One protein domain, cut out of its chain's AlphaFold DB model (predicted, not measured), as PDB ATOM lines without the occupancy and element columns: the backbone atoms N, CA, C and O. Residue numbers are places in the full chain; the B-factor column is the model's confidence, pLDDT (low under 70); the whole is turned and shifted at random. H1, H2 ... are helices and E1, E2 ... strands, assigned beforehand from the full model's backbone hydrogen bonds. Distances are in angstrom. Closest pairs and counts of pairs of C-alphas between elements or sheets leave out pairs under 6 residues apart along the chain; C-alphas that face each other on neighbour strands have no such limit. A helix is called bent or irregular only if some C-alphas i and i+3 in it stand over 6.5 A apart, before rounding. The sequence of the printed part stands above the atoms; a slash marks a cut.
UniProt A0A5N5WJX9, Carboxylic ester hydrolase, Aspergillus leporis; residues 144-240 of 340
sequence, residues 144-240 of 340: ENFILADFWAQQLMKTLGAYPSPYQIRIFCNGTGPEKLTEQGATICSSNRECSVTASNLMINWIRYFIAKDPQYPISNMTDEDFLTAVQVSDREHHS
ATOM      1  N   GLU A 144     -48.290  -3.824  19.601       80.00
ATOM      2  CA  GLU A 144     -48.166  -3.031  18.379       80.00
ATOM      3  C   GLU A 144     -46.729  -2.602  18.064       80.00
ATOM      4  O   GLU A 144     -46.336  -2.527  16.900       80.00
ATOM      5  N   ASN A 145     -45.927  -2.363  19.095       82.38
ATOM      6  CA  ASN A 145     -44.524  -2.000  18.949       82.38
ATOM      7  C   ASN A 145     -43.630  -3.231  19.087       82.38
ATOM      8  O   ASN A 145     -42.649  -3.369  18.358       82.38
ATOM      9  N   PHE A 146     -43.988  -4.146  19.992       80.94
ATOM     10  CA  PHE A 146     -43.233  -5.364  20.245       80.94
ATOM     11  C   PHE A 146     -43.121  -6.249  18.997       80.94
ATOM     12  O   PHE A 146     -42.009  -6.632  18.659       80.94
ATOM     13  N   ILE A 147     -44.220  -6.515  18.275       81.50
ATOM     14  CA  ILE A 147     -44.202  -7.426  17.113       81.50
ATOM     15  C   ILE A 147     -43.180  -6.990  16.056       81.50
ATOM     16  O   ILE A 147     -42.528  -7.823  15.431       81.50
ATOM     17  N   LEU A 148     -43.049  -5.682  15.830       85.00
ATOM     18  CA  LEU A 148     -42.085  -5.165  14.865       85.00
ATOM     19  C   LEU A 148     -40.682  -5.090  15.458       85.00
ATOM     20  O   LEU A 148     -39.734  -5.464  14.776       85.00
ATOM     21  N   ALA A 149     -40.537  -4.675  16.719       81.25
ATOM     22  CA  ALA A 149     -39.246  -4.681  17.405       81.25
ATOM     23  C   ALA A 149     -38.614  -6.083  17.440       81.25
ATOM     24  O   ALA A 149     -37.408  -6.209  17.245       81.25
ATOM     25  N   ASP A 150     -39.432  -7.122  17.610       76.50
ATOM     26  CA  ASP A 150     -39.019  -8.525  17.581       76.50
ATOM     27  C   ASP A 150     -38.388  -8.935  16.244       76.50
ATOM     28  O   ASP A 150     -37.487  -9.766  16.195       76.50
ATOM     29  N   PHE A 151     -38.813  -8.301  15.148       79.50
ATOM     30  CA  PHE A 151     -38.318  -8.597  13.807       79.50
ATOM     31  C   PHE A 151     -37.063  -7.804  13.413       79.50
ATOM     32  O   PHE A 151     -36.475  -8.014  12.345       79.50
ATOM     33  N   TRP A 152     -36.630  -6.869  14.260       81.81
ATOM     34  CA  TRP A 152     -35.484  -6.018  13.960       81.81
ATOM     35  C   TRP A 152     -34.202  -6.826  13.737       81.81
ATOM     36  O   TRP A 152     -33.422  -6.509  12.838       81.81
ATOM     37  N   ALA A 153     -33.989  -7.899  14.504       81.00
ATOM     38  CA  ALA A 153     -32.809  -8.746  14.356       81.00
ATOM     39  C   ALA A 153     -32.759  -9.425  12.974       81.00
ATOM     40  O   ALA A 153     -31.702  -9.486  12.348       81.00
ATOM     41  N   GLN A 154     -33.900  -9.889  12.469       80.69
ATOM     42  CA  GLN A 154     -34.066 -10.528  11.164       80.69
ATOM     43  C   GLN A 154     -33.852  -9.517  10.037       80.69
ATOM     44  O   GLN A 154     -33.153  -9.829   9.070       80.69
ATOM     45  N   GLN A 155     -34.381  -8.299  10.182       81.75
ATOM     46  CA  GLN A 155     -34.113  -7.214   9.239       81.75
ATOM     47  C   GLN A 155     -32.618  -6.858   9.217       81.75
ATOM     48  O   GLN A 155     -32.025  -6.771   8.145       81.75
ATOM     49  N   LEU A 156     -31.968  -6.758  10.379       85.44
ATOM     50  CA  LEU A 156     -30.535  -6.480  10.474       85.44
ATOM     51  C   LEU A 156     -29.681  -7.593   9.844       85.44
ATOM     52  O   LEU A 156     -28.762  -7.300   9.081       85.44
ATOM     53  N   MET A 157     -29.990  -8.866  10.123       85.31
ATOM     54  CA  MET A 157     -29.324 -10.019   9.497       85.31
ATOM     55  C   MET A 157     -29.421  -9.962   7.970       85.31
ATOM     56  O   MET A 157     -28.430 -10.192   7.274       85.31
ATOM     57  N   LYS A 158     -30.603  -9.608   7.451       83.56
ATOM     58  CA  LYS A 158     -30.846  -9.433   6.019       83.56
ATOM     59  C   LYS A 158     -29.997  -8.306   5.433       83.56
ATOM     60  O   LYS A 158     -29.323  -8.529   4.430       83.56
ATOM     61  N   THR A 159     -29.987  -7.136   6.067       85.31
ATOM     62  CA  THR A 159     -29.220  -5.964   5.614       85.31
ATOM     63  C   THR A 159     -27.715  -6.219   5.631       85.31
ATOM     64  O   THR A 159     -27.006  -5.807   4.716       85.31
ATOM     65  N   LEU A 160     -27.218  -6.949   6.633       88.19
ATOM     66  CA  LEU A 160     -25.805  -7.320   6.733       88.19
ATOM     67  C   LEU A 160     -25.420  -8.518   5.851       88.19
ATOM     68  O   LEU A 160     -24.231  -8.771   5.660       88.19
ATOM     69  N   GLY A 161     -26.393  -9.284   5.348       86.81
ATOM     70  CA  GLY A 161     -26.149 -10.554   4.659       86.81
ATOM     71  C   GLY A 161     -25.489 -11.613   5.553       86.81
ATOM     72  O   GLY A 161     -24.799 -12.497   5.047       86.81
ATOM     73  N   ALA A 162     -25.663 -11.513   6.874       86.50
ATOM     74  CA  ALA A 162     -24.994 -12.349   7.865       86.50
ATOM     75  C   ALA A 162     -26.022 -13.063   8.749       86.50
ATOM     76  O   ALA A 162     -26.774 -12.428   9.485       86.50
ATOM     77  N   TYR A 163     -26.014 -14.396   8.699       86.06
ATOM     78  CA  TYR A 163     -26.994 -15.247   9.370       86.06
ATOM     79  C   TYR A 163     -26.262 -16.246  10.279       86.06
ATOM     80  O   TYR A 163     -25.602 -17.155   9.767       86.06
ATOM     81  N   PRO A 164     -26.316 -16.091  11.615       81.75
ATOM     82  CA  PRO A 164     -25.655 -17.010  12.528       81.75
ATOM     83  C   PRO A 164     -26.294 -18.394  12.416       81.75
ATOM     84  O   PRO A 164     -27.513 -18.532  12.455       81.75
ATOM     85  N   SER A 165     -25.479 -19.437  12.289       79.50
ATOM     86  CA  SER A 165     -25.962 -20.818  12.295       79.50
ATOM     87  C   SER A 165     -26.564 -21.190  13.660       79.50
ATOM     88  O   SER A 165     -26.125 -20.664  14.689       79.50
ATOM     89  N   PRO A 166     -27.469 -22.183  13.722       74.38
ATOM     90  CA  PRO A 166     -27.990 -22.700  14.985       74.38
ATOM     91  C   PRO A 166     -26.899 -23.109  15.988       74.38
ATOM     92  O   PRO A 166     -27.099 -23.018  17.195       74.38
ATOM     93  N   TYR A 167     -25.726 -23.540  15.511       74.81
ATOM     94  CA  TYR A 167     -24.580 -23.847  16.371       74.81
ATOM     95  C   TYR A 167     -23.969 -22.592  17.010       74.81
ATOM     96  O   TYR A 167     -23.699 -22.586  18.208       74.81
ATOM     97  N   GLN A 168     -23.782 -21.515  16.238       76.75
ATOM     98  CA  GLN A 168     -23.289 -20.239  16.771       76.75
ATOM     99  C   GLN A 168     -24.261 -19.668  17.803       76.75
ATOM    100  O   GLN A 168     -23.827 -19.231  18.863       76.75
ATOM    101  N   ILE A 169     -25.565 -19.750  17.529       71.88
ATOM    102  CA  ILE A 169     -26.620 -19.322  18.453       71.88
ATOM    103  C   ILE A 169     -26.527 -20.090  19.787       71.88
ATOM    104  O   ILE A 169     -26.547 -19.477  20.850       71.88
ATOM    105  N   ARG A 170     -26.322 -21.415  19.748       64.81
ATOM    106  CA  ARG A 170     -26.181 -22.254  20.958       64.81
ATOM    107  C   ARG A 170     -25.012 -21.859  21.860       64.81
ATOM    108  O   ARG A 170     -25.132 -21.988  23.074       64.81
ATOM    109  N   ILE A 171     -23.896 -21.396  21.297       67.69
ATOM    110  CA  ILE A 171     -22.724 -20.985  22.088       67.69
ATOM    111  C   ILE A 171     -23.051 -19.762  22.955       67.69
ATOM    112  O   ILE A 171     -22.628 -19.701  24.107       67.69
ATOM    113  N   PHE A 172     -23.833 -18.811  22.435       62.84
ATOM    114  CA  PHE A 172     -24.202 -17.603  23.177       62.84
ATOM    115  C   PHE A 172     -25.167 -17.877  24.344       62.84
ATOM    116  O   PHE A 172     -25.172 -17.116  25.306       62.84
ATOM    117  N   CYS A 173     -25.932 -18.972  24.300       59.84
ATOM    118  CA  CYS A 173     -26.917 -19.332  25.330       59.84
ATOM    119  C   CYS A 173     -26.360 -20.168  26.498       59.84
ATOM    120  O   CYS A 173     -27.117 -20.529  27.391       59.84
ATOM    121  N   ASN A 174     -25.060 -20.487  26.485       48.12
ATOM    122  CA  ASN A 174     -24.274 -21.117  27.555       48.12
ATOM    123  C   ASN A 174     -25.060 -21.961  28.596       48.12
ATOM    124  O   ASN A 174     -25.193 -21.574  29.755       48.12
ATOM    125  N   GLY A 175     -25.535 -23.148  28.201       45.03
ATOM    126  CA  GLY A 175     -25.946 -24.200  29.143       45.03
ATOM    127  C   GLY A 175     -27.444 -24.349  29.427       45.03
ATOM    128  O   GLY A 175     -27.814 -25.338  30.057       45.03
ATOM    129  N   THR A 176     -28.321 -23.480  28.923       45.09
ATOM    130  CA  THR A 176     -29.724 -23.876  28.729       45.09
ATOM    131  C   THR A 176     -29.804 -24.699  27.443       45.09
ATOM    132  O   THR A 176     -29.153 -24.385  26.447       45.09
ATOM    133  N   GLY A 177     -30.476 -25.850  27.508       41.12
ATOM    134  CA  GLY A 177     -30.519 -26.856  26.445       41.12
ATOM    135  C   GLY A 177     -31.145 -26.357  25.129       41.12
ATOM    136  O   GLY A 177     -31.277 -25.161  24.905       41.12
ATOM    137  N   PRO A 178     -31.542 -27.247  24.202       37.72
ATOM    138  CA  PRO A 178     -32.090 -26.888  22.883       37.72
ATOM    139  C   PRO A 178     -33.412 -26.083  22.894       37.72
ATOM    140  O   PRO A 178     -34.064 -25.982  21.856       37.72
ATOM    141  N   GLU A 179     -33.819 -25.505  24.016       42.34
ATOM    142  CA  GLU A 179     -35.070 -24.781  24.176       42.34
ATOM    143  C   GLU A 179     -34.941 -23.358  23.625       42.34
ATOM    144  O   GLU A 179     -34.638 -22.388  24.306       42.34
ATOM    145  N   LYS A 180     -35.169 -23.299  22.310       44.78
ATOM    146  CA  LYS A 180     -35.990 -22.281  21.655       44.78
ATOM    147  C   LYS A 180     -35.542 -20.820  21.795       44.78
ATOM    148  O   LYS A 180     -36.255 -19.994  22.332       44.78
ATOM    149  N   LEU A 181     -34.497 -20.431  21.066       46.44
ATOM    150  CA  LEU A 181     -34.478 -19.107  20.410       46.44
ATOM    151  C   LEU A 181     -35.326 -19.130  19.117       46.44
ATOM    152  O   LEU A 181     -34.877 -18.699  18.055       46.44
ATOM    153  N   THR A 182     -36.510 -19.750  19.145       48.53
ATOM    154  CA  THR A 182     -37.175 -20.205  17.908       48.53
ATOM    155  C   THR A 182     -38.066 -19.195  17.199       48.53
ATOM    156  O   THR A 182     -38.570 -19.547  16.138       48.53
ATOM    157  N   GLU A 183     -38.207 -17.950  17.654       51.44
ATOM    158  CA  GLU A 183     -38.953 -16.951  16.860       51.44
ATOM    159  C   GLU A 183     -38.154 -15.680  16.542       51.44
ATOM    160  O   GLU A 183     -38.150 -15.222  15.398       51.44
ATOM    161  N   GLN A 184     -37.376 -15.180  17.497       52.47
ATOM    162  CA  GLN A 184     -36.857 -13.803  17.474       52.47
ATOM    163  C   GLN A 184     -35.511 -13.654  16.726       52.47
ATOM    164  O   GLN A 184     -35.018 -12.557  16.487       52.47
ATOM    165  N   GLY A 185     -34.907 -14.773  16.311       58.03
ATOM    166  CA  GLY A 185     -33.648 -14.808  15.550       58.03
ATOM    167  C   GLY A 185     -33.389 -16.139  14.845       58.03
ATOM    168  O   GLY A 185     -32.244 -16.460  14.526       58.03
ATOM    169  N   ALA A 186     -34.437 -16.943  14.643       66.38
ATOM    170  CA  ALA A 186     -34.312 -18.287  14.103       66.38
ATOM    171  C   ALA A 186     -33.765 -18.254  12.671       66.38
ATOM    172  O   ALA A 186     -34.345 -17.645  11.769       66.38
ATOM    173  N   THR A 187     -32.654 -18.952  12.454       74.38
ATOM    174  CA  THR A 187     -32.090 -19.186  11.128       74.38
ATOM    175  C   THR A 187     -32.300 -20.637  10.728       74.38
ATOM    176  O   THR A 187     -32.174 -21.556  11.541       74.38
ATOM    177  N   ILE A 188     -32.619 -20.856   9.456       77.62
ATOM    178  CA  ILE A 188     -32.600 -22.184   8.854       77.62
ATOM    179  C   ILE A 188     -31.387 -22.273   7.941       77.62
ATOM    180  O   ILE A 188     -31.116 -21.344   7.184       77.62
ATOM    181  N   CYS A 189     -30.642 -23.374   8.032       80.62
ATOM    182  CA  CYS A 189     -29.469 -23.596   7.198       80.62
ATOM    183  C   CYS A 189     -29.665 -24.816   6.305       80.62
ATOM    184  O   CYS A 189     -30.083 -25.877   6.775       80.62
ATOM    185  N   SER A 190     -29.337 -24.680   5.027       83.75
ATOM    186  CA  SER A 190     -29.284 -25.794   4.086       83.75
ATOM    187  C   SER A 190     -28.038 -26.657   4.309       83.75
ATOM    188  O   SER A 190     -27.100 -26.299   5.026       83.75
ATOM    189  N   SER A 191     -28.013 -27.831   3.676       80.12
ATOM    190  CA  SER A 191     -26.904 -28.795   3.770       80.12
ATOM    191  C   SER A 191     -25.554 -28.233   3.300       80.12
ATOM    192  O   SER A 191     -24.507 -28.681   3.762       80.12
ATOM    193  N   ASN A 192     -25.569 -27.218   2.433       81.94
ATOM    194  CA  ASN A 192     -24.395 -26.465   1.980       81.94
ATOM    195  C   ASN A 192     -23.918 -25.387   2.981       81.94
ATOM    196  O   ASN A 192     -22.989 -24.651   2.662       81.94
ATOM    197  N   ARG A 193     -24.504 -25.316   4.188       78.75
ATOM    198  CA  ARG A 193     -24.212 -24.331   5.252       78.75
ATOM    199  C   ARG A 193     -24.584 -22.882   4.923       78.75
ATOM    200  O   ARG A 193     -24.153 -21.980   5.635       78.75
ATOM    201  N   GLU A 194     -25.389 -22.652   3.896       82.88
ATOM    202  CA  GLU A 194     -26.031 -21.352   3.704       82.88
ATOM    203  C   GLU A 194     -27.203 -21.234   4.673       82.88
ATOM    204  O   GLU A 194     -28.005 -22.157   4.789       82.88
ATOM    205  N   CYS A 195     -27.280 -20.118   5.389       83.25
ATOM    206  CA  CYS A 195     -28.325 -19.863   6.369       83.25
ATOM    207  C   CYS A 195     -29.178 -18.670   5.935       83.25
ATOM    208  O   CYS A 195     -28.667 -17.724   5.338       83.25
ATOM    209  N   SER A 196     -30.467 -18.705   6.257       79.81
ATOM    210  CA  SER A 196     -31.420 -17.622   6.015       79.81
ATOM    211  C   SER A 196     -32.330 -17.417   7.224       79.81
ATOM    212  O   SER A 196     -32.432 -18.279   8.100       79.81
ATOM    213  N   VAL A 197     -32.983 -16.255   7.296       76.12
ATOM    214  CA  VAL A 197     -33.960 -15.951   8.353       76.12
ATOM    215  C   VAL A 197     -35.225 -16.793   8.211       76.12
ATOM    216  O   VAL A 197     -35.762 -16.956   7.115       76.12
ATOM    217  N   THR A 198     -35.748 -17.262   9.342       72.25
ATOM    218  CA  THR A 198     -37.119 -17.764   9.454       72.25
ATOM    219  C   THR A 198     -37.996 -16.623   9.954       72.25
ATOM    220  O   THR A 198     -37.799 -16.110  11.051       72.25
ATOM    221  N   ALA A 199     -38.945 -16.184   9.132       65.62
ATOM    222  CA  ALA A 199     -39.892 -15.149   9.527       65.62
ATOM    223  C   ALA A 199     -40.972 -15.730  10.458       65.62
ATOM    224  O   ALA A 199     -41.579 -16.750  10.128       65.62
ATOM    225  N   SER A 200     -41.241 -15.070  11.591       72.00
ATOM    226  CA  SER A 200     -42.346 -15.445  12.486       72.00
ATOM    227  C   SER A 200     -43.701 -15.183  11.819       72.00
ATOM    228  O   SER A 200     -43.934 -14.117  11.240       72.00
ATOM    229  N   ASN A 201     -44.630 -16.136  11.947       75.19
ATOM    230  CA  ASN A 201     -46.016 -15.982  11.487       75.19
ATOM    231  C   ASN A 201     -46.717 -14.784  12.145       75.19
ATOM    232  O   ASN A 201     -47.619 -14.199  11.541       75.19
ATOM    233  N   LEU A 202     -46.301 -14.409  13.360       76.62
ATOM    234  CA  LEU A 202     -46.807 -13.242  14.074       76.62
ATOM    235  C   LEU A 202     -46.553 -11.967  13.262       76.62
ATOM    236  O   LEU A 202     -47.486 -11.286  12.842       76.62
ATOM    237  N   MET A 203     -45.289 -11.706  12.938       80.25
ATOM    238  CA  MET A 203     -44.891 -10.534  12.162       80.25
ATOM    239  C   MET A 203     -45.423 -10.580  10.724       80.25
ATOM    240  O   MET A 203     -45.900  -9.557  10.230       80.25
ATOM    241  N   ILE A 204     -45.433 -11.757  10.077       81.31
ATOM    242  CA  ILE A 204     -45.950 -11.886   8.704       81.31
ATOM    243  C   ILE A 204     -47.387 -11.376   8.621       81.31
ATOM    244  O   ILE A 204     -47.734 -10.581   7.742       81.31
ATOM    245  N   ASN A 205     -48.223 -11.828   9.553       83.81
ATOM    246  CA  ASN A 205     -49.626 -11.454   9.583       83.81
ATOM    247  C   ASN A 205     -49.817 -10.002  10.030       83.81
ATOM    248  O   ASN A 205     -50.682  -9.318   9.486       83.81
ATOM    249  N   TRP A 206     -48.988  -9.494  10.945       85.69
ATOM    250  CA  TRP A 206     -49.026  -8.083  11.315       85.69
ATOM    251  C   TRP A 206     -48.783  -7.168  10.116       85.69
ATOM    252  O   TRP A 206     -49.604  -6.305   9.806       85.69
ATOM    253  N   ILE A 207     -47.698  -7.400   9.374       88.81
ATOM    254  CA  ILE A 207     -47.359  -6.571   8.218       88.81
ATOM    255  C   ILE A 207     -48.441  -6.684   7.145       88.81
ATOM    256  O   ILE A 207     -48.918  -5.664   6.661       88.81
ATOM    257  N   ARG A 208     -48.885  -7.895   6.803       88.31
ATOM    258  CA  ARG A 208     -49.892  -8.091   5.749       88.31
ATOM    259  C   ARG A 208     -51.249  -7.501   6.096       88.31
ATOM    260  O   ARG A 208     -51.826  -6.808   5.267       88.31
ATOM    261  N   TYR A 209     -51.770  -7.757   7.291       87.31
ATOM    262  CA  TYR A 209     -53.160  -7.430   7.615       87.31
ATOM    263  C   TYR A 209     -53.326  -6.097   8.349       87.31
ATOM    264  O   TYR A 209     -54.312  -5.405   8.108       87.31
ATOM    265  N   PHE A 210     -52.375  -5.712   9.205       84.81
ATOM    266  CA  PHE A 210     -52.477  -4.490  10.008       84.81
ATOM    267  C   PHE A 210     -51.776  -3.301   9.345       84.81
ATOM    268  O   PHE A 210     -52.285  -2.184   9.430       84.81
ATOM    269  N   ILE A 211     -50.651  -3.524   8.659       90.44
ATOM    270  CA  ILE A 211     -49.855  -2.443   8.055       90.44
ATOM    271  C   ILE A 211     -50.194  -2.257   6.572       90.44
ATOM    272  O   ILE A 211     -50.810  -1.263   6.195       90.44
ATOM    273  N   ALA A 212     -49.827  -3.224   5.731       90.94
ATOM    274  CA  ALA A 212     -49.997  -3.169   4.281       90.94
ATOM    275  C   ALA A 212     -51.458  -3.342   3.844       90.94
ATOM    276  O   ALA A 212     -51.837  -2.870   2.775       90.94
ATOM    277  N   LYS A 213     -52.274  -4.015   4.671       89.75
ATOM    278  CA  LYS A 213     -53.673  -4.381   4.375       89.75
ATOM    279  C   LYS A 213     -53.795  -5.152   3.049       89.75
ATOM    280  O   LYS A 213     -54.785  -5.041   2.332       89.75
ATOM    281  N   ASP A 214     -52.776  -5.958   2.761       89.38
ATOM    282  CA  ASP A 214     -52.635  -6.808   1.586       89.38
ATOM    283  C   ASP A 214     -52.118  -8.197   2.020       89.38
ATOM    284  O   ASP A 214     -50.951  -8.338   2.403       89.38
ATOM    285  N   PRO A 215     -52.955  -9.251   1.941       87.25
ATOM    286  CA  PRO A 215     -52.559 -10.622   2.269       87.25
ATOM    287  C   PRO A 215     -51.402 -11.168   1.419       87.25
ATOM    288  O   PRO A 215     -50.764 -12.141   1.819       87.25
ATOM    289  N   GLN A 216     -51.144 -10.582   0.245       90.31
ATOM    290  CA  GLN A 216     -50.090 -10.994  -0.684       90.31
ATOM    291  C   GLN A 216     -48.830 -10.123  -0.589       90.31
ATOM    292  O   GLN A 216     -47.888 -10.344  -1.353       90.31
ATOM    293  N   TYR A 217     -48.763  -9.187   0.367       88.69
ATOM    294  CA  TYR A 217     -47.625  -8.278   0.496       88.69
ATOM    295  C   TYR A 217     -46.285  -9.049   0.599       88.69
ATOM    296  O   TYR A 217     -46.158  -9.966   1.436       88.69
ATOM    297  N   PRO A 218     -45.280  -8.719  -0.244       86.38
ATOM    298  CA  PRO A 218     -44.025  -9.458  -0.342       86.38
ATOM    299  C   PRO A 218     -43.015  -9.006   0.723       86.38
ATOM    300  O   PRO A 218     -42.089  -8.244   0.457       86.38
ATOM    301  N   ILE A 219     -43.161  -9.537   1.937       82.44
ATOM    302  CA  ILE A 219     -42.319  -9.205   3.105       82.44
ATOM    303  C   ILE A 219     -40.821  -9.423   2.837       82.44
ATOM    304  O   ILE A 219     -39.980  -8.649   3.290       82.44
ATOM    305  N   SER A 220     -40.467 -10.436   2.043       80.50
ATOM    306  CA  SER A 220     -39.075 -10.722   1.671       80.50
ATOM    307  C   SER A 220     -38.384  -9.559   0.955       80.50
ATOM    308  O   SER A 220     -37.157  -9.474   0.997       80.50
ATOM    309  N   ASN A 221     -39.134  -8.644   0.336       83.69
ATOM    310  CA  ASN A 221     -38.595  -7.529  -0.442       83.69
ATOM    311  C   ASN A 221     -38.566  -6.203   0.328       83.69
ATOM    312  O   ASN A 221     -38.130  -5.207  -0.237       83.69
ATOM    313  N   MET A 222     -38.973  -6.185   1.600       85.50
ATOM    314  CA  MET A 222     -38.947  -4.963   2.407       85.50
ATOM    315  C   MET A 222     -37.528  -4.410   2.559       85.50
ATOM    316  O   MET A 222     -36.591  -5.140   2.909       85.50
ATOM    317  N   THR A 223     -37.384  -3.118   2.309       89.44
ATOM    318  CA  THR A 223     -36.190  -2.333   2.627       89.44
ATOM    319  C   THR A 223     -36.175  -1.941   4.109       89.44
ATOM    320  O   THR A 223     -37.180  -2.074   4.811       89.44
ATOM    321  N   ASP A 224     -35.046  -1.423   4.597       88.44
ATOM    322  CA  ASP A 224     -34.976  -0.850   5.950       88.44
ATOM    323  C   ASP A 224     -35.957   0.322   6.119       88.44
ATOM    324  O   ASP A 224     -36.551   0.491   7.182       88.44
ATOM    325  N   GLU A 225     -36.179   1.107   5.062       91.12
ATOM    326  CA  GLU A 225     -37.142   2.211   5.064       91.12
ATOM    327  C   GLU A 225     -38.591   1.708   5.141       91.12
ATOM    328  O   GLU A 225     -39.385   2.247   5.918       91.12
ATOM    329  N   ASP A 226     -38.926   0.632   4.419       90.81
ATOM    330  CA  ASP A 226     -40.239  -0.020   4.525       90.81
ATOM    331  C   ASP A 226     -40.482  -0.531   5.949       90.81
ATOM    332  O   ASP A 226     -41.571  -0.365   6.501       90.81
ATOM    333  N   PHE A 227     -39.458  -1.123   6.572       89.56
ATOM    334  CA  PHE A 227     -39.541  -1.615   7.944       89.56
ATOM    335  C   PHE A 227     -39.738  -0.475   8.954       89.56
ATOM    336  O   PHE A 227     -40.642  -0.536   9.789       89.56
ATOM    337  N   LEU A 228     -38.951   0.601   8.863       90.81
ATOM    338  CA  LEU A 228     -39.108   1.769   9.739       90.81
ATOM    339  C   LEU A 228     -40.473   2.443   9.551       90.81
ATOM    340  O   LEU A 228     -41.094   2.877  10.524       90.81
ATOM    341  N   THR A 229     -40.973   2.481   8.316       92.75
ATOM    342  CA  THR A 229     -42.327   2.958   8.018       92.75
ATOM    343  C   THR A 229     -43.373   2.064   8.675       92.75
ATOM    344  O   THR A 229     -44.298   2.575   9.308       92.75
ATOM    345  N   ALA A 230     -43.211   0.738   8.605       91.88
ATOM    346  CA  ALA A 230     -44.110  -0.203   9.263       91.88
ATOM    347  C   ALA A 230     -44.167   0.028  10.782       91.88
ATOM    348  O   ALA A 230     -45.263   0.043  11.336       91.88
ATOM    349  N   VAL A 231     -43.027   0.294  11.439       90.44
ATOM    350  CA  VAL A 231     -42.970   0.630  12.879       90.44
ATOM    351  C   VAL A 231     -43.827   1.852  13.194       90.44
ATOM    352  O   VAL A 231     -44.663   1.815  14.095       90.44
ATOM    353  N   GLN A 232     -43.685   2.920  12.412       90.94
ATOM    354  CA  GLN A 232     -44.439   4.154  12.630       90.94
ATOM    355  C   GLN A 232     -45.937   4.000  12.352       90.94
ATOM    356  O   GLN A 232     -46.758   4.575  13.068       90.94
ATOM    357  N   VAL A 233     -46.303   3.266  11.298       91.88
ATOM    358  CA  VAL A 233     -47.708   2.991  10.955       91.88
ATOM    359  C   VAL A 233     -48.355   2.128  12.033       91.88
ATOM    360  O   VAL A 233     -49.488   2.399  12.423       91.88
ATOM    361  N   SER A 234     -47.622   1.143  12.553       89.88
ATOM    362  CA  SER A 234     -48.094   0.243  13.600       89.88
ATOM    363  C   SER A 234     -48.542   0.991  14.848       89.88
ATOM    364  O   SER A 234     -49.687   0.856  15.277       89.88
ATOM    365  N   ASP A 235     -47.665   1.842  15.379       86.81
ATOM    366  CA  ASP A 235     -47.976   2.669  16.542       86.81
ATOM    367  C   ASP A 235     -49.132   3.631  16.228       86.81
ATOM    368  O   ASP A 235     -50.159   3.643  16.908       86.81
ATOM    369  N   ARG A 236     -49.033   4.380  15.127       89.19
ATOM    370  CA  ARG A 236     -50.012   5.419  14.777       89.19
ATOM    371  C   ARG A 236     -51.430   4.881  14.598       89.19
ATOM    372  O   ARG A 236     -52.377   5.522  15.053       89.19
ATOM    373  N   GLU A 237     -51.592   3.763  13.894       86.12
ATOM    374  CA  GLU A 237     -52.914   3.229  13.557       86.12
ATOM    375  C   GLU A 237     -53.477   2.321  14.653       86.12
ATOM    376  O   GLU A 237     -54.677   2.374  14.933       86.12
ATOM    377  N   HIS A 238     -52.628   1.524  15.312       81.44
ATOM    378  CA  HIS A 238     -53.101   0.431  16.167       81.44
ATOM    379  C   HIS A 238     -52.908   0.669  17.660       81.44
ATOM    380  O   HIS A 238     -53.626   0.044  18.444       81.44
ATOM    381  N   HIS A 239     -52.052   1.613  18.075       77.62
ATOM    382  CA  HIS A 239     -51.831   1.896  19.498       77.62
ATOM    383  C   HIS A 239     -53.138   2.204  20.226       77.62
ATOM    384  O   HIS A 239     -53.364   1.716  21.322       77.62
ATOM    385  N   SER A 240     -54.047   2.979  19.627       72.81
ATOM    386  CA  SER A 240     -55.312   3.341  20.286       72.81
ATOM    387  C   SER A 240     -56.265   2.155  20.501       72.81
ATOM    388  O   SER A 240     -56.971   2.125  21.511       72.81
TER     389      SER A 240
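AT A GLANCE: This is residues 144 to 240 of the 340 residues of the protein "Carboxylic ester hydrolase" of Aspergillus leporis (UniProt A0A5N5WJX9). The domain is elongated: at one end a small two-stranded hairpin, E1 and E2, with H3 and the long loop of residues 173 to 186, and at the other end three helices, H1, H4 and H5, each touching the other two. H2 lies in the middle between these two ends. The printed part has 97 residues with five named helices and two named strands, in the order H1 H2 H3 E1 E2 H4 H5; the class is mostly helix, and the two-stranded sheet, order E1 - E2, is antiparallel. It is only just compact, close to loose, with a radius of gyration of the C-alphas of 14.7 A, and its C-alphas span 41 by 27 by 21 A, only just elongated.

IN THESE COORDINATES: E1 is residues 187 to 189, with C-alpha 187 at (-32.090, -19.186, 11.128), and E2 is residues 195 to 197. H3 is residues 166 to 172. H2, residues 152 to 160, is 12.1 A long from first to last C-alpha. H1, residues 144 to 150, begins at C-alpha 144 (-48.166, -3.031, 18.379). H4, residues 201 to 211, is 14.5 A long. H5, residues 224 to 240, is the longest helix at 25.2 A and ends at C-alpha 240 (-55.312, 3.341, 20.286); it is irregular, with C-alphas 237 and 240 7.1 A apart.

HOW THE PARTS SIT: E1 and E2 form a hairpin, antiparallel with 150 degrees between their directions; N 188 and O 196, and N 196 and O 188, are within hydrogen-bond range at 2.9 A each. The closest C-alphas of H3 and E1, Pro 166 and Thr 187, are 6.6 A apart. The closest C-alphas of H2 and E2, Gln 154 and Val 197, are 6.1 A apart. H2 and H5 only just touch, with 3 pairs of C-alphas within 8 A, made by residues 224 to 227 of H5 alone; the closest C-alphas, Gln 155 and Asp 224, are 7.2 A apart. H1 and H2 meet only through their link. H1 touches H5, opposite ways at a shallow tilt of 32 degrees, only just short of steep; the closest C-alphas, Glu 144 and Ser 234, are 5.8 A apart. H1 touches H4 at a steep tilt of 44 degrees, opposite ways, with the C-alphas of Ile 147 and Met 203 closest at 5.9 A. H4 and H5 touch, about perpendicular at 75 degrees; their closest C-alphas, Ile 211 and Ala 230, are 6.3 A apart. H3 touches no helix. Every O i to N i+4 pair is within hydrogen-bond range in H2 and H4; the figures are 2 of 3 in H1, 2 of 3 in H3 and 12 of 13 in H5.

THE WHOLE: The two C-alphas farthest apart, those of Asn 192 and Ser 240, are 46.7 A apart. The printed part has no cut. The links H3 to E1 and H4 to H5 are long. The mean pLDDT of the printed part is 77.8; residues 170 to 186 and residue 199 are under 70.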